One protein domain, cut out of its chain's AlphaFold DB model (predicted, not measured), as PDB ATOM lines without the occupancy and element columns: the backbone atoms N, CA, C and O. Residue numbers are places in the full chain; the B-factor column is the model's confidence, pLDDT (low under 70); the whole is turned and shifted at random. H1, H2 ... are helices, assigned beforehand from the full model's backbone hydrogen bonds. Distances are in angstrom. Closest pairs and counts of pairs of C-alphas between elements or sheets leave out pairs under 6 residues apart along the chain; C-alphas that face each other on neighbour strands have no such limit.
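AT A GLANCE: This is residues 20 to 115 of the 116 residues of an uncharacterized protein of Tropicimonas sediminicola (UniProt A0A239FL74). This is a loose zigzag of helices: H2 lies in the middle, with H1 crossing it steeply on one side, while on the other side the chain turns through the short H3 and folds back along H2 as H4, leaving a gap between the two. H5 carries on beyond H4 in nearly the same direction, and at the other end of the long axis residues 20 to 32 of H1 stick out. The printed part has 96 residues with five named helices, H1 to H5 in chain order, and no named strand; its class is all helix. The whole is loose, with a radius of gyration of the C-alphas of 16.7 A, and elongated, spanning 53 by 33 by 24 A.

HOW THE PARTS SIT: Begin at H1, residues 20 to 40, of which residues 20 to 32 stand free. Past the link you reach H2, residues 54 to 69, which is close to H1 but not clearly touching it: the closest C-alphas, those of Met 36 and Ala 64, are 7.3 A apart. These two helices run opposite ways at a steep tilt of 65 degrees. Next look at H3, residues 73 to 76, close to H2 but not clearly touching, with the closest C-alphas, Val 66 and Leu 74, 7.5 A apart. H4, residues 83 to 99, is also close to H3 but not clearly touching, at 5.4 A between the closest C-alphas, Leu 74 and Gly 83. H2 and H4 are near each other, with 8 pairs of C-alphas within 10 A and no pair within 8 A. H5, residues 104 to 113, is close to H4 but not clearly touching; the closest C-alphas, Arg 98 and Leu 106, are 7.6 A apart. H4 and H5 run the same way at a shallow tilt of 25 degrees. H5 is only just apart from H2, at 8.1 A between closest C-alphas, and H1 is apart from H3, H4 and H5. In the backbones of H2, H4 and H5 every O i to N i+4 pair is within hydrogen-bond range; in H1 16 of 17 are, and H3 is too short for such a pair.

IN THESE COORDINATES: Find C-alpha 20 at (12.474, 64.104, -36.975); from there H1 runs 29.9 A to C-alpha 40. H2 begins at C-alpha 54, at (30.792, 36.115, -45.678), and is 22.9 A long. H3 measures 5.3 A, H4 23.8 A and H5 14.6 A, the last ending at C-alpha 113, at (28.582, 18.233, -58.388).

THE WHOLE: The C-alphas farthest apart, those of Gln 20 and Asp 114, are 53.6 A apart. The printed part has no cut. Residues 41 to 53 make the long link from H1 to H2; the links H2 to H3 and H4 to H5 are tight, and H3 to H4 is short. The mean pLDDT of the printed part is 70.8, and 44 residues are under 70: residues 69 to 94, 97 to 98 and 100 to 115.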
ATOM      1  N   GLN A  20      12.676  65.499 -37.376       80.06
ATOM      2  CA  GLN A  20      12.474  64.104 -36.975       80.06
ATOM      3  C   GLN A  20      13.441  63.176 -37.705       80.06
ATOM      4  O   GLN A  20      14.049  62.305 -37.089       80.06
ATOM      5  N   VAL A  21      13.652  63.404 -39.004       75.62
ATOM      6  CA  VAL A  21      14.643  62.658 -39.794       75.62
ATOM      7  C   VAL A  21      16.051  62.917 -39.265       75.62
ATOM      8  O   VAL A  21      16.838  61.985 -39.112       75.62
ATOM      9  N   ARG A  22      16.367  64.170 -38.926       80.62
ATOM     10  CA  ARG A  22      17.657  64.535 -38.330       80.62
ATOM     11  C   ARG A  22      17.892  63.819 -37.004       80.62
ATOM     12  O   ARG A  22      18.988  63.309 -36.782       80.62
ATOM     13  N   GLU A  23      16.888  63.786 -36.137       79.94
ATOM     14  CA  GLU A  23      16.992  63.132 -34.835       79.94
ATOM     15  C   GLU A  23      17.105  61.612 -34.975       79.94
ATOM     16  O   GLU A  23      17.964  61.006 -34.337       79.94
ATOM     17  N   ALA A  24      16.334  61.005 -35.881       75.38
ATOM     18  CA  ALA A  24      16.455  59.587 -36.197       75.38
ATOM     19  C   ALA A  24      17.859  59.240 -36.717       75.38
ATOM     20  O   ALA A  24      18.459  58.272 -36.256       75.38
ATOM     21  N   ILE A  25      18.424  60.041 -37.627       76.00
ATOM     22  CA  ILE A  25      19.798  59.848 -38.115       76.00
ATOM     23  C   ILE A  25      20.805  59.985 -36.972       76.00
ATOM     24  O   ILE A  25      21.740  59.196 -36.889       76.00
ATOM     25  N   ARG A  26      20.624  60.964 -36.078       76.12
ATOM     26  CA  ARG A  26      21.527  61.192 -34.944       76.12
ATOM     27  C   ARG A  26      21.528  60.009 -33.976       76.12
ATOM     28  O   ARG A  26      22.598  59.526 -33.622       76.12
ATOM     29  N   GLN A  27      20.347  59.547 -33.565       77.12
ATOM     30  CA  GLN A  27      20.201  58.443 -32.615       77.12
ATOM     31  C   GLN A  27      20.716  57.124 -33.198       77.12
ATOM     32  O   GLN A  27      21.520  56.442 -32.569       77.12
ATOM     33  N   ASN A  28      20.312  56.797 -34.428       76.31
ATOM     34  CA  ASN A  28      20.728  55.552 -35.074       76.31
ATOM     35  C   ASN A  28      22.188  55.591 -35.543       76.31
ATOM     36  O   ASN A  28      22.833  54.553 -35.626       76.31
ATOM     37  N   GLY A  29      22.722  56.778 -35.839       78.12
ATOM     38  CA  GLY A  29      24.108  56.948 -36.258       78.12
ATOM     39  C   GLY A  29      25.100  56.551 -35.168       78.12
ATOM     40  O   GLY A  29      26.068  55.860 -35.467       78.12
ATOM     41  N   VAL A  30      24.836  56.933 -33.914       80.62
ATOM     42  CA  VAL A  30      25.682  56.552 -32.770       80.62
ATOM     43  C   VAL A  30      25.649  55.039 -32.566       80.62
ATOM     44  O   VAL A  30      26.693  54.398 -32.644       80.62
ATOM     45  N   ALA A  31      24.452  54.464 -32.432       84.62
ATOM     46  CA  ALA A  31      24.285  53.027 -32.222       84.62
ATOM     47  C   ALA A  31      24.873  52.188 -33.373       84.62
ATOM     48  O   ALA A  31      25.478  51.145 -33.148       84.62
ATOM     49  N   GLY A  32      24.729  52.649 -34.620       85.44
ATOM     50  CA  GLY A  32      25.281  51.967 -35.788       85.44
ATOM     51  C   GLY A  32      26.811  51.962 -35.821       85.44
ATOM     52  O   GLY A  32      27.405  50.953 -36.189       85.44
ATOM     53  N   VAL A  33      27.459  53.063 -35.424       85.56
ATOM     54  CA  VAL A  33      28.929  53.140 -35.342       85.56
ATOM     55  C   VAL A  33      29.459  52.297 -34.185       85.56
ATOM     56  O   VAL A  33      30.442  51.582 -34.361       85.56
ATOM     57  N   GLU A  34      28.799  52.334 -33.028       89.50
ATOM     58  CA  GLU A  34      29.158  51.493 -31.881       89.50
ATOM     59  C   GLU A  34      29.053  50.010 -32.237       89.50
ATOM     60  O   GLU A  34      30.019  49.271 -32.062       89.50
ATOM     61  N   ARG A  35      27.943  49.589 -32.857       91.00
ATOM     62  CA  ARG A  35      27.774  48.199 -33.292       91.00
ATOM     63  C   ARG A  35      28.810  47.780 -34.332       91.00
ATOM     64  O   ARG A  35      29.300  46.660 -34.296       91.00
ATOM     65  N   MET A  36      29.144  48.666 -35.267       91.25
ATOM     66  CA  MET A  36      30.181  48.403 -36.266       91.25
ATOM     67  C   MET A  36      31.543  48.184 -35.610       91.25
ATOM     68  O   MET A  36      32.238  47.245 -35.979       91.25
ATOM     69  N   ARG A  37      31.893  49.002 -34.614       91.00
ATOM     70  CA  ARG A  37      33.114  48.815 -33.828       91.00
ATOM     71  C   ARG A  37      33.111  47.471 -33.100       91.00
ATOM     72  O   ARG A  37      34.084  46.746 -33.216       91.00
ATOM     73  N   GLU A  38      32.032  47.131 -32.395       93.94
ATOM     74  CA  GLU A  38      31.922  45.844 -31.688       93.94
ATOM     75  C   GLU A  38      32.161  44.651 -32.615       93.94
ATOM     76  O   GLU A  38      32.829  43.702 -32.233       93.94
ATOM     77  N   LEU A  39      31.616  44.704 -33.834       93.25
ATOM     78  CA  LEU A  39      31.783  43.642 -34.823       93.25
ATOM     79  C   LEU A  39      33.206  43.585 -35.391       93.25
ATOM     80  O   LEU A  39      33.687  42.504 -35.701       93.25
ATOM     81  N   LEU A  40      33.874  44.731 -35.550       90.44
ATOM     82  CA  LEU A  40      35.268  44.788 -36.003       90.44
ATOM     83  C   LEU A  40      36.250  44.317 -34.920       90.44
ATOM     84  O   LEU A  40      37.293  43.778 -35.264       90.44
ATOM     85  N   ASP A  41      35.907  44.510 -33.644       93.62
ATOM     86  CA  ASP A  41      36.705  44.077 -32.488       93.62
ATOM     87  C   ASP A  41      36.442  42.594 -32.103       93.62
ATOM     88  O   ASP A  41      37.132  42.053 -31.237       93.62
ATOM     89  N   ASP A  42      35.446  41.925 -32.703       94.69
ATOM     90  CA  ASP A  42      35.107  40.516 -32.447       94.69
ATOM     91  C   ASP A  42      35.778  39.582 -33.461       94.69
ATOM     92  O   ASP A  42      35.215  39.288 -34.513       94.69
ATOM     93  N   ASP A  43      36.953  39.049 -33.115       91.38
ATOM     94  CA  ASP A  43      37.702  38.105 -33.958       91.38
ATOM     95  C   ASP A  43      36.890  36.852 -34.342       91.38
ATOM     96  O   ASP A  43      37.129  36.258 -35.392       91.38
ATOM     97  N   THR A  44      35.906  36.446 -33.529       95.31
ATOM     98  CA  THR A  44      35.069  35.266 -33.817       95.31
ATOM     99  C   THR A  44      33.993  35.538 -34.865       95.31
ATOM    100  O   THR A  44      33.364  34.607 -35.372       95.31
ATOM    101  N   ALA A  45      33.768  36.808 -35.205       91.12
ATOM    102  CA  ALA A  45      32.819  37.209 -36.229       91.12
ATOM    103  C   ALA A  45      33.356  36.983 -37.650       91.12
ATOM    104  O   ALA A  45      32.560  36.882 -38.581       91.12
ATOM    105  N   TRP A  46      34.677  36.885 -37.827       89.62
ATOM    106  CA  TRP A  46      35.336  36.947 -39.134       89.62
ATOM    107  C   TRP A  46      35.887  35.607 -39.612       89.62
ATOM    108  O   TRP A  46      36.148  34.692 -38.836       89.62
ATOM    109  N   GLY A  47      36.123  35.530 -40.921       84.88
ATOM    110  CA  GLY A  47      36.773  34.395 -41.562       84.88
ATOM    111  C   GLY A  47      35.816  33.257 -41.935       84.88
ATOM    112  O   GLY A  47      34.597  33.410 -41.821       84.88
ATOM    113  N   PRO A  48      36.377  32.130 -42.414       83.56
ATOM    114  CA  PRO A  48      35.637  30.955 -42.886       83.56
ATOM    115  C   PRO A  48      34.695  30.354 -41.839       83.56
ATOM    116  O   PRO A  48      33.562  29.997 -42.151       83.56
ATOM    117  N   ASP A  49      35.174  30.286 -40.596       88.12
ATOM    118  CA  ASP A  49      34.462  29.712 -39.449       88.12
ATOM    119  C   ASP A  49      33.779  30.786 -38.582       88.12
ATOM    120  O   ASP A  49      33.245  30.488 -37.510       88.12
ATOM    121  N   GLY A  50      33.821  32.047 -39.024       90.38
ATOM    122  CA  GLY A  50      33.225  33.173 -38.322       90.38
ATOM    123  C   GLY A  50      31.700  33.111 -38.332       90.38
ATOM    124  O   GLY A  50      31.080  32.605 -39.266       90.38
ATOM    125  N   TRP A  51      31.065  33.650 -37.290       94.44
ATOM    126  CA  TRP A  51      29.604  33.597 -37.184       94.44
ATOM    127  C   TRP A  51      28.875  34.599 -38.101       94.44
ATOM    128  O   TRP A  51      27.666  34.458 -38.302       94.44
ATOM    129  N   LEU A  52      29.564  35.604 -38.663       91.31
ATOM    130  CA  LEU A  52      28.977  36.474 -39.686       91.31
ATOM    131  C   LEU A  52      29.001  35.798 -41.050       91.31
ATOM    132  O   LEU A  52      30.029  35.291 -41.493       91.31
ATOM    133  N   ASP A  53      27.901  35.945 -41.786       89.00
ATOM    134  CA  ASP A  53      27.863  35.561 -43.190       89.00
ATOM    135  C   ASP A  53      28.985  36.263 -43.985       89.00
ATOM    136  O   ASP A  53      29.143  37.486 -43.870       89.00
ATOM    137  N   PRO A  54      29.697  35.555 -44.879       82.69
ATOM    138  CA  PRO A  54      30.792  36.115 -45.678       82.69
ATOM    139  C   PRO A  54      30.446  37.422 -46.409       82.69
ATOM    140  O   PRO A  54      31.225  38.372 -46.458       82.69
ATOM    141  N   LYS A  55      29.221  37.514 -46.938       83.50
ATOM    142  CA  LYS A  55      28.723  38.724 -47.604       83.50
ATOM    143  C   LYS A  55      28.588  39.906 -46.640       83.50
ATOM    144  O   LYS A  55      28.830  41.045 -47.032       83.50
ATOM    145  N   VAL A  56      28.185  39.642 -45.399       85.31
ATOM    146  CA  VAL A  56      28.035  40.661 -44.356       85.31
ATOM    147  C   VAL A  56      29.404  41.131 -43.878       85.31
ATOM    148  O   VAL A  56      29.581  42.333 -43.718       85.31
ATOM    149  N   GLN A  57      30.383  40.229 -43.742       87.19
ATOM    150  CA  GLN A  57      31.775  40.584 -43.439       87.19
ATOM    151  C   GLN A  57      32.327  41.590 -44.465       87.19
ATOM    152  O   GLN A  57      32.799  42.667 -44.098       87.19
ATOM    153  N   VAL A  58      32.168  41.298 -45.764       82.38
ATOM    154  CA  VAL A  58      32.578  42.198 -46.858       82.38
ATOM    155  C   VAL A  58      31.878  43.556 -46.772       82.38
ATOM    156  O   VAL A  58      32.533  44.597 -46.784       82.38
ATOM    157  N   GLN A  59      30.550  43.565 -46.638       84.25
ATOM    158  CA  GLN A  59      29.778  44.810 -46.570       84.25
ATOM    159  C   GLN A  59      30.127  45.655 -45.341       84.25
ATOM    160  O   GLN A  59      30.148  46.889 -45.417       84.25
ATOM    161  N   LEU A  60      30.392  45.006 -44.207       86.62
ATOM    162  CA  LEU A  60      30.814  45.656 -42.975       86.62
ATOM    163  C   LEU A  60      32.190  46.306 -43.151       86.62
ATOM    164  O   LEU A  60      32.336  47.479 -42.808       86.62
ATOM    165  N   ALA A  61      33.154  45.593 -43.740       83.75
ATOM    166  CA  ALA A  61      34.489  46.114 -44.025       83.75
ATOM    167  C   ALA A  61      34.445  47.317 -44.986       83.75
ATOM    168  O   ALA A  61      35.001  48.374 -44.683       83.75
ATOM    169  N   GLU A  62      33.713  47.213 -46.099       81.81
ATOM    170  CA  GLU A  62      33.524  48.321 -47.047       81.81
ATOM    171  C   GLU A  62      32.898  49.545 -46.369       81.81
ATOM    172  O   GLU A  62      33.368  50.677 -46.522       81.81
ATOM    173  N   THR A  63      31.847  49.319 -45.578       84.75
ATOM    174  CA  THR A  63      31.160  50.391 -44.857       84.75
ATOM    175  C   THR A  63      32.087  51.046 -43.840       84.75
ATOM    176  O   THR A  63      32.126  52.274 -43.769       84.75
ATOM    177  N   ALA A  64      32.852  50.263 -43.078       85.12
ATOM    178  CA  ALA A  64      33.796  50.770 -42.088       85.12
ATOM    179  C   ALA A  64      34.866  51.659 -42.730       85.12
ATOM    180  O   ALA A  64      35.108  52.770 -42.259       85.12
ATOM    181  N   ILE A  65      35.427  51.230 -43.861       78.62
ATOM    182  CA  ILE A  65      36.441  51.987 -44.601       78.62
ATOM    183  C   ILE A  65      35.860  53.301 -45.138       78.62
ATOM    184  O   ILE A  65      36.436  54.371 -44.927       78.62
ATOM    185  N   VAL A  66      34.674  53.258 -45.756       80.75
ATOM    186  CA  VAL A  66      33.979  54.465 -46.236       80.75
ATOM    187  C   VAL A  66      33.652  55.422 -45.088       80.75
ATOM    188  O   VAL A  66      33.649  56.636 -45.284       80.75
ATOM    189  N   ARG A  67      33.362  54.918 -43.886       77.56
ATOM    190  CA  ARG A  67      33.075  55.759 -42.715       77.56
ATOM    191  C   ARG A  67      34.332  56.352 -42.092       77.56
ATOM    192  O   ARG A  67      34.274  57.504 -41.675       77.56
ATOM    193  N   ALA A  68      35.431  55.604 -42.057       75.19
ATOM    194  CA  ALA A  68      36.705  56.063 -41.516       75.19
ATOM    195  C   ALA A  68      37.346  57.153 -42.392       75.19
ATOM    196  O   ALA A  68      37.824  58.153 -41.866       75.19
ATOM    197  N   PHE A  69      37.301  56.992 -43.719       67.81
ATOM    198  CA  PHE A  69      38.020  57.866 -44.660       67.81
ATOM    199  C   PHE A  69      37.105  58.723 -45.550       67.81
ATOM    200  O   PHE A  69      37.563  59.614 -46.261       67.81
ATOM    201  N   GLY A  70      35.791  58.499 -45.514       61.81
ATOM    202  CA  GLY A  70      34.835  59.150 -46.408       61.81
ATOM    203  C   GLY A  70      34.818  58.539 -47.815       61.81
ATOM    204  O   GLY A  70      35.800  57.989 -48.307       61.81
ATOM    205  N   SER A  71      33.696  58.690 -48.525       57.91
ATOM    206  CA  SER A  71      33.563  58.215 -49.913       57.91
ATOM    207  C   SER A  71      34.435  58.990 -50.912       57.91
ATOM    208  O   SER A  71      34.766  58.463 -51.969       57.91
ATOM    209  N   HIS A  72      34.822  60.228 -50.579       47.09
ATOM    210  CA  HIS A  72      35.781  61.020 -51.355       47.09
ATOM    211  C   HIS A  72      37.246  60.747 -50.979       47.09
ATOM    212  O   HIS A  72      38.107  60.943 -51.835       47.09
ATOM    213  N   GLY A  73      37.533  60.262 -49.764       43.59
ATOM    214  CA  GLY A  73      38.891  59.883 -49.353       43.59
ATOM    215  C   GLY A  73      39.420  58.672 -50.125       43.59
ATOM    216  O   GLY A  73      40.592  58.630 -50.478       43.59
ATOM    217  N   LEU A  74      38.528  57.772 -50.549       45.12
ATOM    218  CA  LEU A  74      38.849  56.676 -51.477       45.12
ATOM    219  C   LEU A  74      39.295  57.148 -52.875       45.12
ATOM    220  O   LEU A  74      39.898  56.374 -53.617       45.12
ATOM    221  N   ALA A  75      38.990  58.397 -53.245       43.75
ATOM    222  CA  ALA A  75      39.275  58.947 -54.567       43.75
ATOM    223  C   ALA A  75      40.417  59.978 -54.591       43.75
ATOM    224  O   ALA A  75      40.951  60.205 -55.671       43.75
ATOM    225  N   ASN A  76      40.775  60.621 -53.467       42.03
ATOM    226  CA  ASN A  76      41.674  61.790 -53.480       42.03
ATOM    227  C   ASN A  76      42.595  61.964 -52.252       42.03
ATOM    228  O   ASN A  76      43.233  63.010 -52.159       42.03
ATOM    229  N   ASP A  77      42.676  61.019 -51.312       41.72
ATOM    230  CA  ASP A  77      43.539  61.188 -50.133       41.72
ATOM    231  C   ASP A  77      44.901  60.496 -50.316       41.72
ATOM    232  O   ASP A  77      44.955  59.300 -50.599       41.72
ATOM    233  N   GLU A  78      46.005  61.232 -50.130       47.75
ATOM    234  CA  GLU A  78      47.383  60.693 -50.155       47.75
ATOM    235  C   GLU A  78      47.672  59.750 -48.966       47.75
ATOM    236  O   GLU A  78      48.681  59.050 -48.973       47.75
ATOM    237  N   HIS A  79      46.795  59.730 -47.950       46.44
ATOM    238  CA  HIS A  79      46.936  58.940 -46.716       46.44
ATOM    239  C   HIS A  79      45.791  57.940 -46.468       46.44
ATOM    240  O   HIS A  79      45.815  57.223 -45.467       46.44
ATOM    241  N   GLY A  80      44.778  57.889 -47.337       46.44
ATOM    242  CA  GLY A  80      43.822  56.780 -47.340       46.44
ATOM    243  C   GLY A  80      44.445  55.578 -48.053       46.44
ATOM    244  O   GLY A  80      45.313  55.794 -48.903       46.44
ATOM    245  N   PRO A  81      44.019  54.328 -47.783       47.62
ATOM    246  CA  PRO A  81      44.308  53.240 -48.706       47.62
ATOM    247  C   PRO A  81      43.732  53.675 -50.051       47.62
ATOM    248  O   PRO A  81      42.511  53.711 -50.236       47.62
ATOM    249  N   THR A  82      44.603  54.141 -50.950       47.59
ATOM    250  CA  THR A  82      44.201  54.623 -52.274       47.59
ATOM    251  C   THR A  82      43.311  53.551 -52.896       47.59
ATOM    252  O   THR A  82      43.488  52.373 -52.601       47.59
ATOM    253  N   GLY A  83      42.334  53.887 -53.741       45.88
ATOM    254  CA  GLY A  83      41.424  52.873 -54.309       45.88
ATOM    255  C   GLY A  83      42.122  51.638 -54.928       45.88
ATOM    256  O   GLY A  83      41.500  50.583 -55.049       45.88
ATOM    257  N   MET A  84      43.421  51.735 -55.254       46.34
ATOM    258  CA  MET A  84      44.306  50.604 -55.561       46.34
ATOM    259  C   MET A  84      44.593  49.669 -54.371       46.34
ATOM    260  O   MET A  84      44.490  48.461 -54.551       46.34
ATOM    261  N   GLU A  85      44.913  50.181 -53.182       54.72
ATOM    262  CA  GLU A  85      45.151  49.384 -51.970       54.72
ATOM    263  C   GLU A  85      43.876  48.718 -51.456       54.72
ATOM    264  O   GLU A  85      43.916  47.547 -51.095       54.72
ATOM    265  N   LEU A  86      42.724  49.398 -51.503       52.34
ATOM    266  CA  LEU A  86      41.452  48.754 -51.162       52.34
ATOM    267  C   LEU A  86      41.095  47.661 -52.173       52.34
ATOM    268  O   LEU A  86      40.683  46.576 -51.786       52.34
ATOM    269  N   GLY A  87      41.284  47.915 -53.471       53.91
ATOM    270  CA  GLY A  87      41.069  46.906 -54.506       53.91
ATOM    271  C   GLY A  87      42.011  45.707 -54.368       53.91
ATOM    272  O   GLY A  87      41.593  44.579 -54.613       53.91
ATOM    273  N   GLN A  88      43.259  45.931 -53.950       59.34
ATOM    274  CA  GLN A  88      44.226  44.871 -53.660       59.34
ATOM    275  C   GLN A  88      43.883  44.107 -52.381       59.34
ATOM    276  O   GLN A  88      43.966  42.886 -52.401       59.34
ATOM    277  N   LEU A  89      43.445  44.790 -51.320       58.88
ATOM    278  CA  LEU A  89      43.013  44.177 -50.063       58.88
ATOM    279  C   LEU A  89      41.731  43.357 -50.260       58.88
ATOM    280  O   LEU A  89      41.648  42.210 -49.845       58.88
ATOM    281  N   MET A  90      40.742  43.907 -50.964       61.41
ATOM    282  CA  MET A  90      39.512  43.190 -51.307       61.41
ATOM    283  C   MET A  90      39.799  42.012 -52.235       61.41
ATOM    284  O   MET A  90      39.198  40.952 -52.080       61.41
ATOM    285  N   ARG A  91      40.747  42.162 -53.171       67.88
ATOM    286  CA  ARG A  91      41.218  41.049 -53.997       67.88
ATOM    287  C   ARG A  91      41.957  40.007 -53.165       67.88
ATOM    288  O   ARG A  91      41.722  38.837 -53.399       67.88
ATOM    289  N   SER A  92      42.798  40.387 -52.205       66.56
ATOM    290  CA  SER A  92      43.499  39.415 -51.363       66.56
ATOM    291  C   SER A  92      42.528  38.668 -50.461       66.56
ATOM    292  O   SER A  92      42.605  37.455 -50.395       66.56
ATOM    293  N   VAL A  93      41.562  39.361 -49.847       66.00
ATOM    294  CA  VAL A  93      40.480  38.726 -49.078       66.00
ATOM    295  C   VAL A  93      39.688  37.764 -49.966       66.00
ATOM    296  O   VAL A  93      39.475  36.621 -49.585       66.00
ATOM    297  N   TYR A  94      39.309  38.186 -51.176       69.06
ATOM    298  CA  TYR A  94      38.579  37.336 -52.117       69.06
ATOM    299  C   TYR A  94      39.389  36.113 -52.578       69.06
ATOM    300  O   TYR A  94      38.846  35.014 -52.616       69.06
ATOM    301  N   GLU A  95      40.674  36.276 -52.909       72.88
ATOM    302  CA  GLU A  95      41.559  35.168 -53.299       72.88
ATOM    303  C   GLU A  95      41.810  34.212 -52.127       72.88
ATOM    304  O   GLU A  95      41.725  33.006 -52.316       72.88
ATOM    305  N   THR A  96      42.005  34.711 -50.903       70.19
ATOM    306  CA  THR A  96      42.100  33.858 -49.708       70.19
ATOM    307  C   THR A  96      40.812  33.061 -49.501       70.19
ATOM    308  O   THR A  96      40.851  31.846 -49.360       70.19
ATOM    309  N   MET A  97      39.645  33.703 -49.608       67.38
ATOM    310  CA  MET A  97      38.357  33.002 -49.531       67.38
ATOM    311  C   MET A  97      38.149  31.996 -50.676       67.38
ATOM    312  O   MET A  97      37.423  31.015 -50.510       67.38
ATOM    313  N   ARG A  98      38.756  32.235 -51.846       69.88
ATOM    314  CA  ARG A  98      38.745  31.325 -53.000       69.88
ATOM    315  C   ARG A  98      39.613  30.096 -52.751       69.88
ATOM    316  O   ARG A  98      39.168  28.990 -53.044       69.88
ATOM    317  N   GLU A  99      40.830  30.297 -52.253       72.38
ATOM    318  CA  GLU A  99      41.778  29.236 -51.889       72.38
ATOM    319  C   GLU A  99      41.216  28.354 -50.771       72.38
ATOM    320  O   GLU A  99      41.301  27.130 -50.856       72.38
ATOM    321  N   ASP A 100      40.546  28.970 -49.798       69.06
ATOM    322  CA  ASP A 100      39.896  28.287 -48.678       69.06
ATOM    323  C   ASP A 100      38.533  27.665 -49.053       69.06
ATOM    324  O   ASP A 100      37.873  27.050 -48.216       69.06
ATOM    325  N   GLY A 101      38.073  27.820 -50.304       66.94
ATOM    326  CA  GLY A 101      36.831  27.217 -50.808       66.94
ATOM    327  C   GLY A 101      35.534  27.811 -50.241       66.94
ATOM    328  O   GLY A 101      34.450  27.301 -50.511       66.94
ATOM    329  N   VAL A 102      35.610  28.910 -49.491       65.88
ATOM    330  CA  VAL A 102      34.473  29.506 -48.766       65.88
ATOM    331  C   VAL A 102      33.721  30.584 -49.544       65.88
ATOM    332  O   VAL A 102      32.786  31.203 -49.027       65.88
ATOM    333  N   LEU A 103      34.085  30.807 -50.809       66.75
ATOM    334  CA  LEU A 103      33.303  31.670 -51.687       66.75
ATOM    335  C   LEU A 103      31.916  31.058 -51.966       66.75
ATOM    336  O   LEU A 103      31.828  29.882 -52.336       66.75
ATOM    337  N   PRO A 104      30.824  31.843 -51.880       56.62
ATOM    338  CA  PRO A 104      29.465  31.355 -52.130       56.62
ATOM    339  C   PRO A 104      29.298  30.653 -53.487       56.62
ATOM    340  O   PRO A 104      28.564  29.675 -53.603       56.62
ATOM    341  N   GLU A 105      29.971  31.134 -54.527       62.41
ATOM    342  CA  GLU A 105      29.984  30.546 -55.868       62.41
ATOM    343  C   GLU A 105      30.713  29.194 -55.951       62.41
ATOM    344  O   GLU A 105      30.335  28.368 -56.778       62.41
ATOM    345  N   LEU A 106      31.706  28.940 -55.092       52.44
ATOM    346  CA  LEU A 106      32.418  27.658 -55.025       52.44
ATOM    347  C   LEU A 106      31.628  26.630 -54.206       52.44
ATOM    348  O   LEU A 106      31.419  25.513 -54.672       52.44
ATOM    349  N   LEU A 107      31.059  27.050 -53.071       50.00
ATOM    350  CA  LEU A 107      30.178  26.220 -52.238       50.00
ATOM    351  C   LEU A 107      28.917  25.756 -52.993       50.00
ATOM    352  O   LEU A 107      28.410  24.652 -52.779       50.00
ATOM    353  N   ASN A 108      28.392  26.593 -53.893       51.12
ATOM    354  CA  ASN A 108      27.266  26.228 -54.756       51.12
ATOM    355  C   ASN A 108      27.674  25.301 -55.915       51.12
ATOM    356  O   ASN A 108      26.842  24.519 -56.378       51.12
ATOM    357  N   ALA A 109      28.924  25.368 -56.382       50.94
ATOM    358  CA  ALA A 109      29.439  24.491 -57.431       50.94
ATOM    359  C   ALA A 109      29.727  23.069 -56.911       50.94
ATOM    360  O   ALA A 109      29.401  22.103 -57.602       50.94
ATOM    361  N   GLU A 110      30.243  22.929 -55.684       48.84
ATOM    362  CA  GLU A 110      30.397  21.626 -55.008       48.84
ATOM    363  C   GLU A 110      29.042  20.951 -54.759       48.84
ATOM    364  O   GLU A 110      28.827  19.810 -55.164       48.84
ATOM    365  N   LYS A 111      28.048  21.682 -54.235       50.22
ATOM    366  CA  LYS A 111      26.683  21.141 -54.068       50.22
ATOM    367  C   LYS A 111      26.026  20.696 -55.378       50.22
ATOM    368  O   LYS A 111      25.174  19.812 -55.361       50.22
ATOM    369  N   ALA A 112      26.379  21.317 -56.504       48.25
ATOM    370  CA  ALA A 112      25.870  20.933 -57.819       48.25
ATOM    371  C   ALA A 112      26.591  19.707 -58.410       48.25
ATOM    372  O   ALA A 112      26.037  19.045 -59.286       48.25
ATOM    373  N   THR A 113      27.808  19.404 -57.949       51.41
ATOM    374  CA  THR A 113      28.582  18.233 -58.388       51.41
ATOM    375  C   THR A 113      28.318  16.998 -57.525       51.41
ATOM    376  O   THR A 113      28.266  15.908 -58.085       51.41
ATOM    377  N   ASP A 114      28.009  17.163 -56.234       48.81
ATOM    378  CA  ASP A 114      27.596  16.080 -55.318       48.81
ATOM    379  C   ASP A 114      26.158  15.562 -55.540       48.81
ATOM    380  O   ASP A 114      25.735  14.583 -54.926       48.81
ATOM    381  N   ALA A 115      25.377  16.226 -56.396       49.06
ATOM    382  CA  ALA A 115      23.995  15.858 -56.718       49.06
ATOM    383  C   ALA A 115      23.846  15.006 -58.003       49.06
ATOM    384  O   ALA A 115      22.715  14.792 -58.449       49.06
TER     385      ALA A 115